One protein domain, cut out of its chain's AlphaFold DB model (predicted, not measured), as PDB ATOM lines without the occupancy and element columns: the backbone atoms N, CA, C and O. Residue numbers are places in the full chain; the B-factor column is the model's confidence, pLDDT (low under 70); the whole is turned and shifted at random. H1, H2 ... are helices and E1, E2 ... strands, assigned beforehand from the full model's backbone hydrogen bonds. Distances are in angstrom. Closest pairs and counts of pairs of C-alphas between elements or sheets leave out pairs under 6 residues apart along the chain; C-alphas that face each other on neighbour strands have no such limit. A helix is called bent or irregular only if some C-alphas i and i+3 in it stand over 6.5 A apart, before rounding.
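What this domain is: This is residues 2 to 110 of the 110 residues of the protein "HTH merR-type domain-containing protein" of Bacillus subtilis (UniProt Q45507). A small body of helices round a three-stranded sheet trails a long tail: H2 lies over the sheet, H1 and H3 graze it at their first residues, and H4 sits away from it, beside the last residues of H2 and H3. From residue 77 a long stretch without named elements makes a loop, of which residues 85 to 90 stick out, and leads to the short helix H5, which stands free far from the body. The 109 printed residues hold five named helices and three strands, along the chain E1 H1 H2 E2 E3 H3 H4 H5; the sheet runs E1, E3, E2, antiparallel, and the class is mostly helix. The whole is loose, with a radius of gyration of the C-alphas of 16.7 A, and elongated, spanning 61 by 37 by 28 A.

How they stand to each other: E1, residues 7 to 9, is antiparallel to E3, residues 43 to 47, with N 8 and O 46 2.8 A apart. H1, residues 10 to 17, only grazes the sheet with residues 10 to 13. H2, residues 21 to 34, touches H1 with residues 21 to 25 alone, about perpendicular at 83 degrees; the closest C-alphas are those of Glu 14 and Asp 21, 5.5 A. H2 is on the sheet at a height over the sheet of 10.1 A. E2, residues 37 to 40, forms a hairpin with E3, with N 45 and O 38 2.8 A apart. E1, H1, H2 and E2 make a split strand-helix-strand unit, two strands running the same way with E3 between them, and its crossover is right-handed. H3, residues 48 to 62, is close to H2 but not clearly touching; the closest C-alphas are those of Tyr 27 and Ile 57, 7.4 A. H4, residues 67 to 76, only just touches H3, with 3 pairs of C-alphas within 8 A, the closest those of Leu 60 and Ile 70 at 6.6 A; the two form a helical hairpin. H4 only just touches H2 too, with 3 pairs, the closest C-alphas being those of His 31 and Glu 71, 7.1 A. H5, residues 101 to 107, is apart from H4. Every O i to N i+4 pair is within hydrogen-bond range in H4, against 3 of 4 in H1, 8 of 10 in H2, 9 of 11 in H3 and 0 of 3 in H5, where 0 of 4 O i to N i+3 pairs are within range.

Where its parts are: E1 begins at C-alpha 7, (-54.124, 33.963, 5.143), and is 6.8 A long; H1 is 10.0 A, H2 18.5 A, E2 9.5 A and E3 13.6 A. H3 is 22.2 A long, H4 14.2 A, and H5 12.4 A, ending at C-alpha 107, (-29.289, 5.056, -19.163). H2 is irregular, with C-alphas 30 and 33 8.2 A apart, and H3 only just, with C-alphas 49 and 52 6.8 A apart.

The domain as a whole: The C-alphas of Arg 15 and Lys 110 are the two farthest apart, 62.1 A. The printed part has no cut. The link from H4 to H5, 24 residues, is long; the others are tight. Without the stretches that stand free, residues 85 to 90 and 98 to 110, the body spans 31 by 29 by 24 A. The mean pLDDT of the printed part is 77.2; residues 2 to 5 and 78 to 110 are under 70.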
ATOM      1  N   ASP A   2     -41.591  35.001  14.363       38.84
ATOM      2  CA  ASP A   2     -42.681  34.118  13.951       38.84
ATOM      3  C   ASP A   2     -43.344  34.690  12.703       38.84
ATOM      4  O   ASP A   2     -44.032  35.710  12.759       38.84
ATOM      5  N   ASN A   3     -43.097  34.051  11.561       49.69
ATOM      6  CA  ASN A   3     -43.806  34.340  10.329       49.69
ATOM      7  C   ASN A   3     -45.222  33.784  10.527       49.69
ATOM      8  O   ASN A   3     -45.507  32.641  10.177       49.69
ATOM      9  N   GLN A   4     -46.087  34.541  11.210       54.12
ATOM     10  CA  GLN A   4     -47.495  34.184  11.341       54.12
ATOM     11  C   GLN A   4     -48.076  34.159   9.933       54.12
ATOM     12  O   GLN A   4     -48.309  35.207   9.325       54.12
ATOM     13  N   GLU A   5     -48.242  32.948   9.410       63.09
ATOM     14  CA  GLU A   5     -48.766  32.674   8.084       63.09
ATOM     15  C   GLU A   5     -50.163  33.297   7.979       63.09
ATOM     16  O   GLU A   5     -51.172  32.773   8.458       63.09
ATOM     17  N   THR A   6     -50.198  34.511   7.440       88.94
ATOM     18  CA  THR A   6     -51.395  35.337   7.393       88.94
ATOM     19  C   THR A   6     -52.120  35.003   6.105       88.94
ATOM     20  O   THR A   6     -51.601  35.188   5.005       88.94
ATOM     21  N   TRP A   7     -53.317  34.446   6.251       93.31
ATOM     22  CA  TRP A   7     -54.124  33.963   5.143       93.31
ATOM     23  C   TRP A   7     -55.137  35.020   4.718       93.31
ATOM     24  O   TRP A   7     -55.964  35.461   5.516       93.31
ATOM     25  N   HIS A   8     -55.126  35.373   3.436       94.44
ATOM     26  CA  HIS A   8     -55.979  36.417   2.879       94.44
ATOM     27  C   HIS A   8     -57.021  35.835   1.935       94.44
ATOM     28  O   HIS A   8     -56.705  35.074   1.023       94.44
ATOM     29  N   SER A   9     -58.287  36.204   2.131       95.00
ATOM     30  CA  SER A   9     -59.349  35.833   1.188       95.00
ATOM     31  C   SER A   9     -59.266  36.647  -0.097       95.00
ATOM     32  O   SER A   9     -58.835  37.801  -0.082       95.00
ATOM     33  N   ILE A  10     -59.779  36.092  -1.198       94.69
ATOM     34  CA  ILE A  10     -59.811  36.808  -2.481       94.69
ATOM     35  C   ILE A  10     -60.562  38.141  -2.385       94.69
ATOM     36  O   ILE A  10     -60.105  39.134  -2.935       94.69
ATOM     37  N   LYS A  11     -61.650  38.209  -1.607       93.69
ATOM     38  CA  LYS A  11     -62.373  39.470  -1.352       93.69
ATOM     39  C   LYS A  11     -61.538  40.501  -0.587       93.69
ATOM     40  O   LYS A  11     -61.728  41.702  -0.756       93.69
ATOM     41  N   SER A  12     -60.650  40.050   0.301       94.25
ATOM     42  CA  SER A  12     -59.720  40.948   0.991       94.25
ATOM     43  C   SER A  12     -58.706  41.514   0.003       94.25
ATOM     44  O   SER A  12     -58.569  42.730  -0.107       94.25
ATOM     45  N   LEU A  13     -58.092  40.628  -0.784       94.69
ATOM     46  CA  LEU A  13     -57.099  40.989  -1.792       94.69
ATOM     47  C   LEU A  13     -57.671  41.855  -2.914       94.69
ATOM     48  O   LEU A  13     -56.965  42.714  -3.423       94.69
ATOM     49  N   GLU A  14     -58.936  41.679  -3.289       95.44
ATOM     50  CA  GLU A  14     -59.597  42.546  -4.269       95.44
ATOM     51  C   GLU A  14     -59.585  44.006  -3.810       95.44
ATOM     52  O   GLU A  14     -59.198  44.893  -4.571       95.44
ATOM     53  N   ARG A  15     -59.944  44.248  -2.544       94.31
ATOM     54  CA  ARG A  15     -59.952  45.592  -1.953       94.31
ATOM     55  C   ARG A  15     -58.544  46.142  -1.761       94.31
ATOM     56  O   ARG A  15     -58.312  47.316  -2.025       94.31
ATOM     57  N   GLU A  16     -57.614  45.310  -1.309       92.44
ATOM     58  CA  GLU A  16     -56.238  45.734  -1.043       92.44
ATOM     59  C   GLU A  16     -55.463  46.022  -2.335       92.44
ATOM     60  O   GLU A  16     -54.815  47.056  -2.470       92.44
ATOM     61  N   LEU A  17     -55.544  45.111  -3.305       91.81
ATOM     62  CA  LEU A  17     -54.767  45.176  -4.538       91.81
ATOM     63  C   LEU A  17     -55.476  45.959  -5.639       91.81
ATOM     64  O   LEU A  17     -54.846  46.259  -6.653       91.81
ATOM     65  N   GLN A  18     -56.766  46.276  -5.481       94.56
ATOM     66  CA  GLN A  18     -57.582  46.892  -6.532       94.56
ATOM     67  C   GLN A  18     -57.508  46.066  -7.832       94.56
ATOM     68  O   GLN A  18     -57.270  46.585  -8.928       94.56
ATOM     69  N   ILE A  19     -57.617  44.742  -7.682       93.19
ATOM     70  CA  ILE A  19     -57.696  43.764  -8.772       93.19
ATOM     71  C   ILE A  19     -59.053  43.076  -8.633       93.19
ATOM     72  O   ILE A  19     -59.290  42.488  -7.579       93.19
ATOM     73  N   PRO A  20     -59.918  43.089  -9.663       95.62
ATOM     74  CA  PRO A  20     -61.217  42.436  -9.577       95.62
ATOM     75  C   PRO A  20     -61.090  40.968  -9.170       95.62
ATOM     76  O   PRO A  20     -60.209  40.257  -9.670       95.62
ATOM     77  N   ASP A  21     -62.012  40.491  -8.338       94.69
ATOM     78  CA  ASP A  21     -62.038  39.115  -7.835       94.69
ATOM     79  C   ASP A  21     -61.949  38.086  -8.986       94.69
ATOM     80  O   ASP A  21     -61.158  37.141  -8.967       94.69
ATOM     81  N   THR A  22     -62.676  38.327 -10.079       95.00
ATOM     82  CA  THR A  22     -62.629  37.489 -11.290       95.00
ATOM     83  C   THR A  22     -61.226  37.375 -11.892       95.00
ATOM     84  O   THR A  22     -60.848  36.310 -12.382       95.00
ATOM     85  N   THR A  23     -60.434  38.446 -11.831       95.81
ATOM     86  CA  THR A  23     -59.055  38.480 -12.330       95.81
ATOM     87  C   THR A  23     -58.102  37.793 -11.360       95.81
ATOM     88  O   THR A  23     -57.272  37.003 -11.803       95.81
ATOM     89  N   LEU A  24     -58.274  37.991 -10.050       95.81
ATOM     90  CA  LEU A  24     -57.526  37.251  -9.029       95.81
ATOM     91  C   LEU A  24     -57.738  35.739  -9.172       95.81
ATOM     92  O   LEU A  24     -56.775  34.975  -9.228       95.81
ATOM     93  N   ARG A  25     -58.994  35.301  -9.326       93.88
ATOM     94  CA  ARG A  25     -59.320  33.892  -9.591       93.88
ATOM     95  C   ARG A  25     -58.716  33.392 -10.898       93.88
ATOM     96  O   ARG A  25     -58.275  32.248 -10.950       93.88
ATOM     97  N   ARG A  26     -58.674  34.227 -11.943       95.25
ATOM     98  CA  ARG A  26     -57.999  33.880 -13.202       95.25
ATOM     99  C   ARG A  26     -56.512  33.624 -12.969       95.25
ATOM    100  O   ARG A  26     -56.021  32.608 -13.442       95.25
ATOM    101  N   TYR A  27     -55.821  34.497 -12.235       95.44
ATOM    102  CA  TYR A  27     -54.396  34.332 -11.934       95.44
ATOM    103  C   TYR A  27     -54.127  33.068 -11.129       95.44
ATOM    104  O   TYR A  27     -53.262  32.294 -11.510       95.44
ATOM    105  N   ILE A  28     -54.922  32.809 -10.091       93.31
ATOM    106  CA  ILE A  28     -54.811  31.583  -9.290       93.31
ATOM    107  C   ILE A  28     -55.064  30.338 -10.144       93.31
ATOM    108  O   ILE A  28     -54.374  29.341  -9.998       93.31
ATOM    109  N   ARG A  29     -56.027  30.374 -11.068       92.31
ATOM    110  CA  ARG A  29     -56.287  29.220 -11.937       92.31
ATOM    111  C   ARG A  29     -55.141  28.944 -12.914       92.31
ATOM    112  O   ARG A  29     -54.885  27.785 -13.201       92.31
ATOM    113  N   GLN A  30     -54.513  29.991 -13.450       94.06
ATOM    114  CA  GLN A  30     -53.446  29.861 -14.451       94.06
ATOM    115  C   GLN A  30     -52.087  29.557 -13.804       94.06
ATOM    116  O   GLN A  30     -51.398  28.648 -14.238       94.06
ATOM    117  N   HIS A  31     -51.754  30.270 -12.729       93.50
ATOM    118  CA  HIS A  31     -50.413  30.331 -12.136       93.50
ATOM    119  C   HIS A  31     -50.392  29.881 -10.665       93.50
ATOM    120  O   HIS A  31     -49.413  30.097  -9.955       93.50
ATOM    121  N   GLY A  32     -51.490  29.313 -10.154       90.25
ATOM    122  CA  GLY A  32     -51.662  29.029  -8.724       90.25
ATOM    123  C   GLY A  32     -50.687  28.017  -8.147       90.25
ATOM    124  O   GLY A  32     -50.495  28.013  -6.943       90.25
ATOM    125  N   HIS A  33     -50.043  27.208  -8.986       88.88
ATOM    126  CA  HIS A  33     -48.999  26.279  -8.564       88.88
ATOM    127  C   HIS A  33     -47.703  26.991  -8.138       88.88
ATOM    128  O   HIS A  33     -46.896  26.387  -7.448       88.88
ATOM    129  N   HIS A  34     -47.519  28.271  -8.474       89.62
ATOM    130  CA  HIS A  34     -46.435  29.105  -7.930       89.62
ATOM    131  C   HIS A  34     -46.830  29.836  -6.638       89.62
ATOM    132  O   HIS A  34     -46.014  30.537  -6.047       89.62
ATOM    133  N   LEU A  35     -48.097  29.748  -6.221       90.44
ATOM    134  CA  LEU A  35     -48.636  30.475  -5.073       90.44
ATOM    135  C   LEU A  35     -48.922  29.502  -3.925       90.44
ATOM    136  O   LEU A  35     -49.548  28.462  -4.118       90.44
ATOM    137  N   ASN A  36     -48.571  29.893  -2.703       91.06
ATOM    138  CA  ASN A  36     -49.042  29.218  -1.500       91.06
ATOM    139  C   ASN A  36     -50.513  29.602  -1.260       91.06
ATOM    140  O   ASN A  36     -50.854  30.707  -0.809       91.06
ATOM    141  N   ILE A  37     -51.403  28.688  -1.643       91.94
ATOM    142  CA  ILE A  37     -52.852  28.847  -1.574       91.94
ATOM    143  C   ILE A  37     -53.496  27.628  -0.930       91.94
ATOM    144  O   ILE A  37     -53.058  26.495  -1.110       91.94
ATOM    145  N   LYS A  38     -54.623  27.845  -0.253       90.25
ATOM    146  CA  LYS A  38     -55.490  26.756   0.203       90.25
ATOM    147  C   LYS A  38     -56.942  27.020  -0.135       90.25
ATOM    148  O   LYS A  38     -57.409  28.161  -0.184       90.25
ATOM    149  N   LYS A  39     -57.679  25.942  -0.367       88.94
ATOM    150  CA  LYS A  39     -59.112  26.012  -0.639       88.94
ATOM    151  C   LYS A  39     -59.865  26.363   0.645       88.94
ATOM    152  O   LYS A  39     -59.599  25.807   1.704       88.94
ATOM    153  N   ASN A  40     -60.830  27.271   0.540       87.62
ATOM    154  CA  ASN A  40     -61.735  27.640   1.624       87.62
ATOM    155  C   ASN A  40     -63.176  27.610   1.098       87.62
ATOM    156  O   ASN A  40     -63.690  28.590   0.549       87.62
ATOM    157  N   GLY A  41     -63.799  26.430   1.176       88.44
ATOM    158  CA  GLY A  41     -65.118  26.164   0.602       88.44
ATOM    159  C   GLY A  41     -65.147  26.374  -0.916       88.44
ATOM    160  O   GLY A  41     -64.519  25.632  -1.672       88.44
ATOM    161  N   LYS A  42     -65.894  27.393  -1.362       85.38
ATOM    162  CA  LYS A  42     -66.028  27.788  -2.781       85.38
ATOM    163  C   LYS A  42     -64.995  28.835  -3.230       85.38
ATOM    164  O   LYS A  42     -65.102  29.357  -4.336       85.38
ATOM    165  N   SER A  43     -64.044  29.195  -2.371       86.62
ATOM    166  CA  SER A  43     -63.037  30.225  -2.641       86.62
ATOM    167  C   SER A  43     -61.630  29.749  -2.267       86.62
ATOM    168  O   SER A  43     -61.429  28.584  -1.925       86.62
ATOM    169  N   TYR A  44     -60.666  30.662  -2.336       90.25
ATOM    170  CA  TYR A  44     -59.270  30.436  -1.983       90.25
ATOM    171  C   TYR A  44     -58.831  31.408  -0.887       90.25
ATOM    172  O   TYR A  44     -59.334  32.532  -0.783       90.25
ATOM    173  N   LEU A  45     -57.879  30.954  -0.082       93.50
ATOM    174  CA  LEU A  45     -57.049  31.785   0.770       93.50
ATOM    175  C   LEU A  45     -55.637  31.784   0.191       93.50
ATOM    176  O   LEU A  45     -55.150  30.736  -0.227       93.50
ATOM    177  N   VAL A  46     -55.004  32.948   0.173       93.31
ATOM    178  CA  VAL A  46     -53.642  33.154  -0.327       93.31
ATOM    179  C   VAL A  46     -52.765  33.540   0.854       93.31
ATOM    180  O   VAL A  46     -53.152  34.410   1.640       93.31
ATOM    181  N   ALA A  47     -51.615  32.893   1.001       93.12
ATOM    182  CA  ALA A  47     -50.661  33.241   2.042       93.12
ATOM    183  C   ALA A  47     -50.053  34.628   1.778       93.12
ATOM    184  O   ALA A  47     -49.854  35.036   0.631       93.12
ATOM    185  N   ASN A  48     -49.731  35.356   2.847       91.94
ATOM    186  CA  ASN A  48     -49.158  36.700   2.772       91.94
ATOM    187  C   ASN A  48     -47.889  36.763   1.900       91.94
ATOM    188  O   ASN A  48     -47.715  37.694   1.116       91.94
ATOM    189  N   GLU A  49     -47.045  35.734   1.969       90.25
ATOM    190  CA  GLU A  49     -45.820  35.594   1.166       90.25
ATOM    191  C   GLU A  49     -46.068  35.493  -0.347       90.25
ATOM    192  O   GLU A  49     -45.194  35.824  -1.141       90.25
ATOM    193  N   SER A  50     -47.272  35.092  -0.761       91.81
ATOM    194  CA  SER A  50     -47.652  34.970  -2.172       91.81
ATOM    195  C   SER A  50     -48.233  36.265  -2.755       91.81
ATOM    196  O   SER A  50     -48.378  36.384  -3.973       91.81
ATOM    197  N   ILE A  51     -48.537  37.272  -1.926       92.81
ATOM    198  CA  ILE A  51     -49.073  38.566  -2.388       92.81
ATOM    199  C   ILE A  51     -48.100  39.307  -3.327       92.81
ATOM    200  O   ILE A  51     -48.559  39.807  -4.362       92.81
ATOM    201  N   PRO A  52     -46.783  39.398  -3.043       92.56
ATOM    202  CA  PRO A  52     -45.823  40.016  -3.960       92.56
ATOM    203  C   PRO A  52     -45.797  39.337  -5.332       92.56
ATOM    204  O   PRO A  52     -45.809  40.026  -6.355       92.56
ATOM    205  N   LEU A  53     -45.851  38.002  -5.367       92.62
ATOM    206  CA  LEU A  53     -45.887  37.248  -6.619       92.62
ATOM    207  C   LEU A  53     -47.166  37.532  -7.412       92.62
ATOM    208  O   LEU A  53     -47.138  37.719  -8.625       92.62
ATOM    209  N   LEU A  54     -48.291  37.678  -6.718       93.50
ATOM    210  CA  LEU A  54     -49.570  38.017  -7.331       93.50
ATOM    211  C   LEU A  54     -49.565  39.429  -7.953       93.50
ATOM    212  O   LEU A  54     -50.095  39.632  -9.050       93.50
ATOM    213  N   LYS A  55     -48.904  40.399  -7.302       94.38
ATOM    214  CA  LYS A  55     -48.647  41.737  -7.873       94.38
ATOM    215  C   LYS A  55     -47.747  41.659  -9.108       94.38
ATOM    216  O   LYS A  55     -48.002  42.363 -10.085       94.38
ATOM    217  N   LYS A  56     -46.738  40.787  -9.092       94.06
ATOM    218  CA  LYS A  56     -45.846  40.567 -10.234       94.06
ATOM    219  C   LYS A  56     -46.584  39.987 -11.438       94.06
ATOM    220  O   LYS A  56     -46.489  40.545 -12.526       94.06
ATOM    221  N   ILE A  57     -47.386  38.941 -11.228       95.00
ATOM    222  CA  ILE A  57     -48.242  38.350 -12.269       95.00
ATOM    223  C   ILE A  57     -49.114  39.436 -12.908       95.00
ATOM    224  O   ILE A  57     -49.176  39.533 -14.134       95.00
ATOM    225  N   ARG A  58     -49.737  40.304 -12.097       95.12
ATOM    226  CA  ARG A  58     -50.496  41.455 -12.616       95.12
ATOM    227  C   ARG A  58     -49.638  42.343 -13.520       95.12
ATOM    228  O   ARG A  58     -50.100  42.684 -14.604       95.12
ATOM    229  N   GLY A  59     -48.436  42.720 -13.080       95.62
ATOM    230  CA  GLY A  59     -47.506  43.545 -13.859       95.62
ATOM    231  C   GLY A  59     -47.214  42.949 -15.237       95.62
ATOM    232  O   GLY A  59     -47.404  43.623 -16.245       95.62
ATOM    233  N   LEU A  60     -46.905  41.653 -15.294       95.50
ATOM    234  CA  LEU A  60     -46.630  40.960 -16.556       95.50
ATOM    235  C   LEU A  60     -47.846  40.936 -17.500       95.50
ATOM    236  O   LEU A  60     -47.700  41.104 -18.710       95.50
ATOM    237  N   TYR A  61     -49.063  40.785 -16.967       95.25
ATOM    238  CA  TYR A  61     -50.278  40.917 -17.781       95.25
ATOM    239  C   TYR A  61     -50.496  42.348 -18.290       95.25
ATOM    240  O   TYR A  61     -50.955  42.519 -19.417       95.25
ATOM    241  N   VAL A  62     -50.186  43.367 -17.483       95.12
ATOM    242  CA  VAL A  62     -50.262  44.780 -17.900       95.12
ATOM    243  C   VAL A  62     -49.250  45.080 -19.009       95.12
ATOM    244  O   VAL A  62     -49.566  45.821 -19.933       95.12
ATOM    245  N   GLU A  63     -48.081  44.442 -18.976       96.19
ATOM    246  CA  GLU A  63     -47.072  44.490 -20.042       96.19
ATOM    247  C   GLU A  63     -47.470  43.715 -21.313       96.19
ATOM    248  O   GLU A  63     -46.721  43.704 -22.291       96.19
ATOM    249  N   GLY A  64     -48.626  43.043 -21.322       96.25
ATOM    250  CA  GLY A  64     -49.110  42.279 -22.472       96.25
ATOM    251  C   GLY A  64     -48.400  40.938 -22.680       96.25
ATOM    252  O   GLY A  64     -48.452  40.385 -23.779       96.25
ATOM    253  N   LYS A  65     -47.730  40.397 -21.652       95.25
ATOM    254  CA  LYS A  65     -47.094  39.074 -21.737       95.25
ATOM    255  C   LYS A  65     -48.153  37.978 -21.900       95.25
ATOM    256  O   LYS A  65     -49.222  38.019 -21.290       95.25
ATOM    257  N   SER A  66     -47.834  36.974 -22.718       95.25
ATOM    258  CA  SER A  66     -48.636  35.756 -22.844       95.25
ATOM    259  C   SER A  66     -48.523  34.892 -21.585       95.25
ATOM    260  O   SER A  66     -47.578  35.026 -20.810       95.25
ATOM    261  N   ILE A  67     -49.468  33.964 -21.411       93.31
ATOM    262  CA  ILE A  67     -49.461  32.998 -20.300       93.31
ATOM    263  C   ILE A  67     -48.139  32.219 -20.272       93.31
ATOM    264  O   ILE A  67     -47.515  32.132 -19.224       93.31
ATOM    265  N   GLU A  68     -47.674  31.731 -21.423       93.69
ATOM    266  CA  GLU A  68     -46.416  30.979 -21.558       93.69
ATOM    267  C   GLU A  68     -45.187  31.805 -21.149       93.69
ATOM    268  O   GLU A  68     -44.307  31.312 -20.444       93.69
ATOM    269  N   ASN A  69     -45.143  33.084 -21.539       92.56
ATOM    270  CA  ASN A  69     -44.053  33.981 -21.155       92.56
ATOM    271  C   ASN A  69     -44.066  34.263 -19.651       92.56
ATOM    272  O   ASN A  69     -43.007  34.340 -19.027       92.56
ATOM    273  N   ILE A  70     -45.257  34.413 -19.065       93.50
ATOM    274  CA  ILE A  70     -45.421  34.580 -17.620       93.50
ATOM    275  C   ILE A  70     -44.925  33.329 -16.897       93.50
ATOM    276  O   ILE A  70     -44.074  33.451 -16.026       93.50
ATOM    277  N   GLU A  71     -45.372  32.140 -17.297       91.19
ATOM    278  CA  GLU A  71     -44.942  30.864 -16.705       91.19
ATOM    279  C   GLU A  71     -43.429  30.658 -16.769       91.19
ATOM    280  O   GLU A  71     -42.788  30.338 -15.767       91.19
ATOM    281  N   THR A  72     -42.842  30.922 -17.936       90.38
ATOM    282  CA  THR A  72     -41.389  30.863 -18.131       90.38
ATOM    283  C   THR A  72     -40.666  31.825 -17.186       90.38
ATOM    284  O   THR A  72     -39.660  31.464 -16.582       90.38
ATOM    285  N   THR A  73     -41.197  33.040 -17.011       90.31
ATOM    286  CA  THR A  73     -40.629  34.034 -16.089       90.31
ATOM    287  C   THR A  73     -40.701  33.550 -14.640       90.31
ATOM    288  O   THR A  73     -39.695  33.590 -13.940       90.31
ATOM    289  N   LEU A  74     -41.859  33.049 -14.197       88.75
ATOM    290  CA  LEU A  74     -42.065  32.586 -12.820       88.75
ATOM    291  C   LEU A  74     -41.158  31.396 -12.474       88.75
ATOM    292  O   LEU A  74     -40.544  31.387 -11.406       88.75
ATOM    293  N   THR A  75     -41.024  30.451 -13.410       85.81
ATOM    294  CA  THR A  75     -40.202  29.240 -13.261       85.81
ATOM    295  C   THR A  75     -38.707  29.569 -13.220       85.81
ATOM    296  O   THR A  75     -38.000  29.117 -12.324       85.81
ATOM    297  N   ASN A  76     -38.216  30.399 -14.148       83.56
ATOM    298  CA  ASN A  76     -36.790  30.742 -14.238       83.56
ATOM    299  C   ASN A  76     -36.286  31.552 -13.039       83.56
ATOM    300  O   ASN A  76     -35.104  31.514 -12.711       83.56
ATOM    301  N   GLU A  77     -37.171  32.298 -12.388       79.00
ATOM    302  CA  GLU A  77     -36.833  33.095 -11.211       79.00
ATOM    303  C   GLU A  77     -36.843  32.282  -9.908       79.00
ATOM    304  O   GLU A  77     -36.666  32.854  -8.834       79.00
ATOM    305  N   GLY A  78     -37.030  30.959  -9.987       60.28
ATOM    306  CA  GLY A  78     -36.932  30.070  -8.833       60.28
ATOM    307  C   GLY A  78     -38.065  30.235  -7.826       60.28
ATOM    308  O   GLY A  78     -37.866  29.948  -6.645       60.28
ATOM    309  N   HIS A  79     -39.238  30.712  -8.256       61.81
ATOM    310  CA  HIS A  79     -40.395  30.731  -7.367       61.81
ATOM    311  C   HIS A  79     -40.790  29.284  -7.041       61.81
ATOM    312  O   HIS A  79     -40.861  28.451  -7.948       61.81
ATOM    313  N   PRO A  80     -41.014  28.956  -5.758       56.16
ATOM    314  CA  PRO A  80     -41.286  27.587  -5.349       56.16
ATOM    315  C   PRO A  80     -42.573  27.078  -6.005       56.16
ATOM    316  O   PRO A  80     -43.652  27.641  -5.815       56.16
ATOM    317  N   ILE A  81     -42.458  25.978  -6.752       57.84
ATOM    318  CA  ILE A  81     -43.613  25.254  -7.280       57.84
ATOM    319  C   ILE A  81     -44.236  24.491  -6.108       57.84
ATOM    320  O   ILE A  81     -43.681  23.517  -5.600       57.84
ATOM    321  N   THR A  82     -45.401  24.943  -5.658       54.94
ATOM    322  CA  THR A  82     -46.187  24.268  -4.627       54.94
ATOM    323  C   THR A  82     -47.037  23.185  -5.284       54.94
ATOM    324  O   THR A  82     -48.066  23.457  -5.904       54.94
ATOM    325  N   ILE A  83     -46.612  21.929  -5.142       47.81
ATOM    326  CA  ILE A  83     -47.381  20.761  -5.577       47.81
ATOM    327  C   ILE A  83     -48.302  20.351  -4.424       47.81
ATOM    328  O   ILE A  83     -47.866  19.750  -3.444       47.81
ATOM    329  N   THR A  84     -49.593  20.670  -4.518       42.44
ATOM    330  CA  THR A  84     -50.585  20.160  -3.561       42.44
ATOM    331  C   THR A  84     -50.960  18.726  -3.940       42.44
ATOM    332  O   THR A  84     -51.806  18.508  -4.806       42.44
ATOM    333  N   ILE A  85     -50.316  17.736  -3.316       42.22
ATOM    334  CA  ILE A  85     -50.725  16.329  -3.417       42.22
ATOM    335  C   ILE A  85     -51.948  16.150  -2.511       42.22
ATOM    336  O   ILE A  85     -51.837  16.224  -1.289       42.22
ATOM    337  N   ASP A  86     -53.124  15.945  -3.105       39.25
ATOM    338  CA  ASP A  86     -54.356  15.606  -2.380       39.25
ATOM    339  C   ASP A  86     -54.304  14.131  -1.959       39.25
ATOM    340  O   ASP A  86     -54.973  13.262  -2.513       39.25
ATOM    341  N   ASN A  87     -53.400  13.820  -1.036       37.34
ATOM    342  CA  ASN A  87     -53.437  12.589  -0.272       37.34
ATOM    343  C   ASN A  87     -52.864  12.907   1.106       37.34
ATOM    344  O   ASN A  87     -51.783  13.472   1.212       37.34
ATOM    345  N   HIS A  88     -53.638  12.607   2.143       44.88
ATOM    346  CA  HIS A  88     -53.329  12.787   3.562       44.88
ATOM    347  C   HIS A  88     -51.828  12.589   3.890       44.88
ATOM    348  O   HIS A  88     -51.443  11.452   4.115       44.88
ATOM    349  N   THR A  89     -51.016  13.661   3.898       41.06
ATOM    350  CA  THR A  89     -49.719  13.858   4.597       41.06
ATOM    351  C   THR A  89     -48.901  14.963   3.917       41.06
ATOM    352  O   THR A  89     -48.562  14.844   2.747       41.06
ATOM    353  N   GLU A  90     -48.582  16.005   4.688       38.12
ATOM    354  CA  GLU A  90     -47.450  16.939   4.542       38.12
ATOM    355  C   GLU A  90     -47.164  17.547   3.152       38.12
ATOM    356  O   GLU A  90     -46.559  16.947   2.267       38.12
ATOM    357  N   SER A  91     -47.514  18.831   3.001       39.56
ATOM    358  CA  SER A  91     -47.039  19.674   1.902       39.56
ATOM    359  C   SER A  91     -45.531  19.898   2.026       39.56
ATOM    360  O   SER A  91     -45.081  20.657   2.882       39.56
ATOM    361  N   THR A  92     -44.749  19.253   1.166       40.72
ATOM    362  CA  THR A  92     -43.316  19.523   1.019       40.72
ATOM    363  C   THR A  92     -43.107  20.510  -0.130       40.72
ATOM    364  O   THR A  92     -43.493  20.260  -1.271       40.72
ATOM    365  N   ALA A  93     -42.533  21.676   0.175       41.56
ATOM    366  CA  ALA A  93     -42.090  22.627  -0.838       41.56
ATOM    367  C   ALA A  93     -40.798  22.092  -1.473       41.56
ATOM    368  O   ALA A  93     -39.756  22.053  -0.823       41.56
ATOM    369  N   LEU A  94     -40.869  21.647  -2.728       43.97
ATOM    370  CA  LEU A  94     -39.701  21.229  -3.504       43.97
ATOM    371  C   LEU A  94     -39.255  22.402  -4.385       43.97
ATOM    372  O   LEU A  94     -39.842  22.675  -5.429       43.97
ATOM    373  N   THR A  95     -38.215  23.118  -3.960       39.53
ATOM    374  CA  THR A  95     -37.494  24.084  -4.805       39.53
ATOM    375  C   THR A  95     -36.631  23.325  -5.808       39.53
ATOM    376  O   THR A  95     -35.606  22.752  -5.453       39.53
ATOM    377  N   LEU A  96     -37.064  23.301  -7.068       46.72
ATOM    378  CA  LEU A  96     -36.493  22.500  -8.156       46.72
ATOM    379  C   LEU A  96     -35.346  23.237  -8.872       46.72
ATOM    380  O   LEU A  96     -35.312  23.310 -10.097       46.72
ATOM    381  N   ASN A  97     -34.423  23.823  -8.104       47.50
ATOM    382  CA  ASN A  97     -33.378  24.686  -8.663       47.50
ATOM    383  C   ASN A  97     -32.002  24.028  -8.799       47.50
ATOM    384  O   ASN A  97     -31.143  24.604  -9.454       47.50
ATOM    385  N   GLU A  98     -31.782  22.826  -8.272       48.31
ATOM    386  CA  GLU A  98     -30.528  22.093  -8.472       48.31
ATOM    387  C   GLU A  98     -30.838  20.591  -8.534       48.31
ATOM    388  O   GLU A  98     -31.613  20.099  -7.716       48.31
ATOM    389  N   SER A  99     -30.202  19.863  -9.460       50.06
ATOM    390  CA  SER A  99     -30.232  18.389  -9.653       50.06
ATOM    391  C   SER A  99     -31.119  17.844 -10.792       50.06
ATOM    392  O   SER A  99     -31.930  16.945 -10.592       50.06
ATOM    393  N   ILE A 100     -30.906  18.309 -12.033       50.88
ATOM    394  CA  ILE A 100     -31.197  17.488 -13.235       50.88
ATOM    395  C   ILE A 100     -30.035  16.505 -13.527       50.88
ATOM    396  O   ILE A 100     -30.174  15.592 -14.342       50.88
ATOM    397  N   GLU A 101     -28.910  16.602 -12.811       50.88
ATOM    398  CA  GLU A 101     -27.744  15.729 -13.009       50.88
ATOM    399  C   GLU A 101     -27.995  14.236 -12.698       50.88
ATOM    400  O   GLU A 101     -27.365  13.379 -13.319       50.88
ATOM    401  N   ASP A 102     -28.950  13.888 -11.827       51.56
ATOM    402  CA  ASP A 102     -29.101  12.503 -11.346       51.56
ATOM    403  C   ASP A 102     -29.905  11.577 -12.277       51.56
ATOM    404  O   ASP A 102     -29.772  10.353 -12.208       51.56
ATOM    405  N   ILE A 103     -30.699  12.112 -13.212       52.34
ATOM    406  CA  ILE A 103     -31.501  11.271 -14.129       52.34
ATOM    407  C   ILE A 103     -30.657  10.755 -15.308       52.34
ATOM    408  O   ILE A 103     -31.010   9.762 -15.948       52.34
ATOM    409  N   ARG A 104     -29.491  11.357 -15.582       45.50
ATOM    410  CA  ARG A 104     -28.649  10.951 -16.720       45.50
ATOM    411  C   ARG A 104     -27.867   9.653 -16.478       45.50
ATOM    412  O   ARG A 104     -27.421   9.030 -17.441       45.50
ATOM    413  N   ILE A 105     -27.717   9.216 -15.227       49.41
ATOM    414  CA  ILE A 105     -26.803   8.115 -14.872       49.41
ATOM    415  C   ILE A 105     -27.460   6.723 -15.012       49.41
ATOM    416  O   ILE A 105     -26.759   5.717 -15.067       49.41
ATOM    417  N   LEU A 106     -28.788   6.620 -15.176       47.66
ATOM    418  CA  LEU A 106     -29.472   5.316 -15.291       47.66
ATOM    419  C   LEU A 106     -29.629   4.776 -16.726       47.66
ATOM    420  O   LEU A 106     -30.131   3.669 -16.904       47.66
ATOM    421  N   SER A 107     -29.178   5.500 -17.758       50.47
ATOM    422  CA  SER A 107     -29.289   5.056 -19.163       50.47
ATOM    423  C   SER A 107     -28.010   4.474 -19.778       50.47
ATOM    424  O   SER A 107     -28.002   4.135 -20.959       50.47
ATOM    425  N   THR A 108     -26.935   4.300 -19.010       46.34
ATOM    426  CA  THR A 108     -25.713   3.650 -19.507       46.34
ATOM    427  C   THR A 108     -25.183   2.646 -18.499       46.34
ATOM    428  O   THR A 108     -24.312   2.977 -17.712       46.34
ATOM    429  N   HIS A 109     -25.706   1.422 -18.542       42.28
ATOM    430  CA  HIS A 109     -24.885   0.211 -18.601       42.28
ATOM    431  C   HIS A 109     -25.760  -0.975 -19.034       42.28
ATOM    432  O   HIS A 109     -26.572  -1.497 -18.273       42.28
ATOM    433  N   LYS A 110     -25.596  -1.341 -20.308       40.06
ATOM    434  CA  LYS A 110     -25.713  -2.714 -20.796       40.06
ATOM    435  C   LYS A 110     -24.401  -3.434 -20.488       40.06
ATOM    436  O   LYS A 110     -23.358  -2.735 -20.503       40.06
TER     437      LYS A 110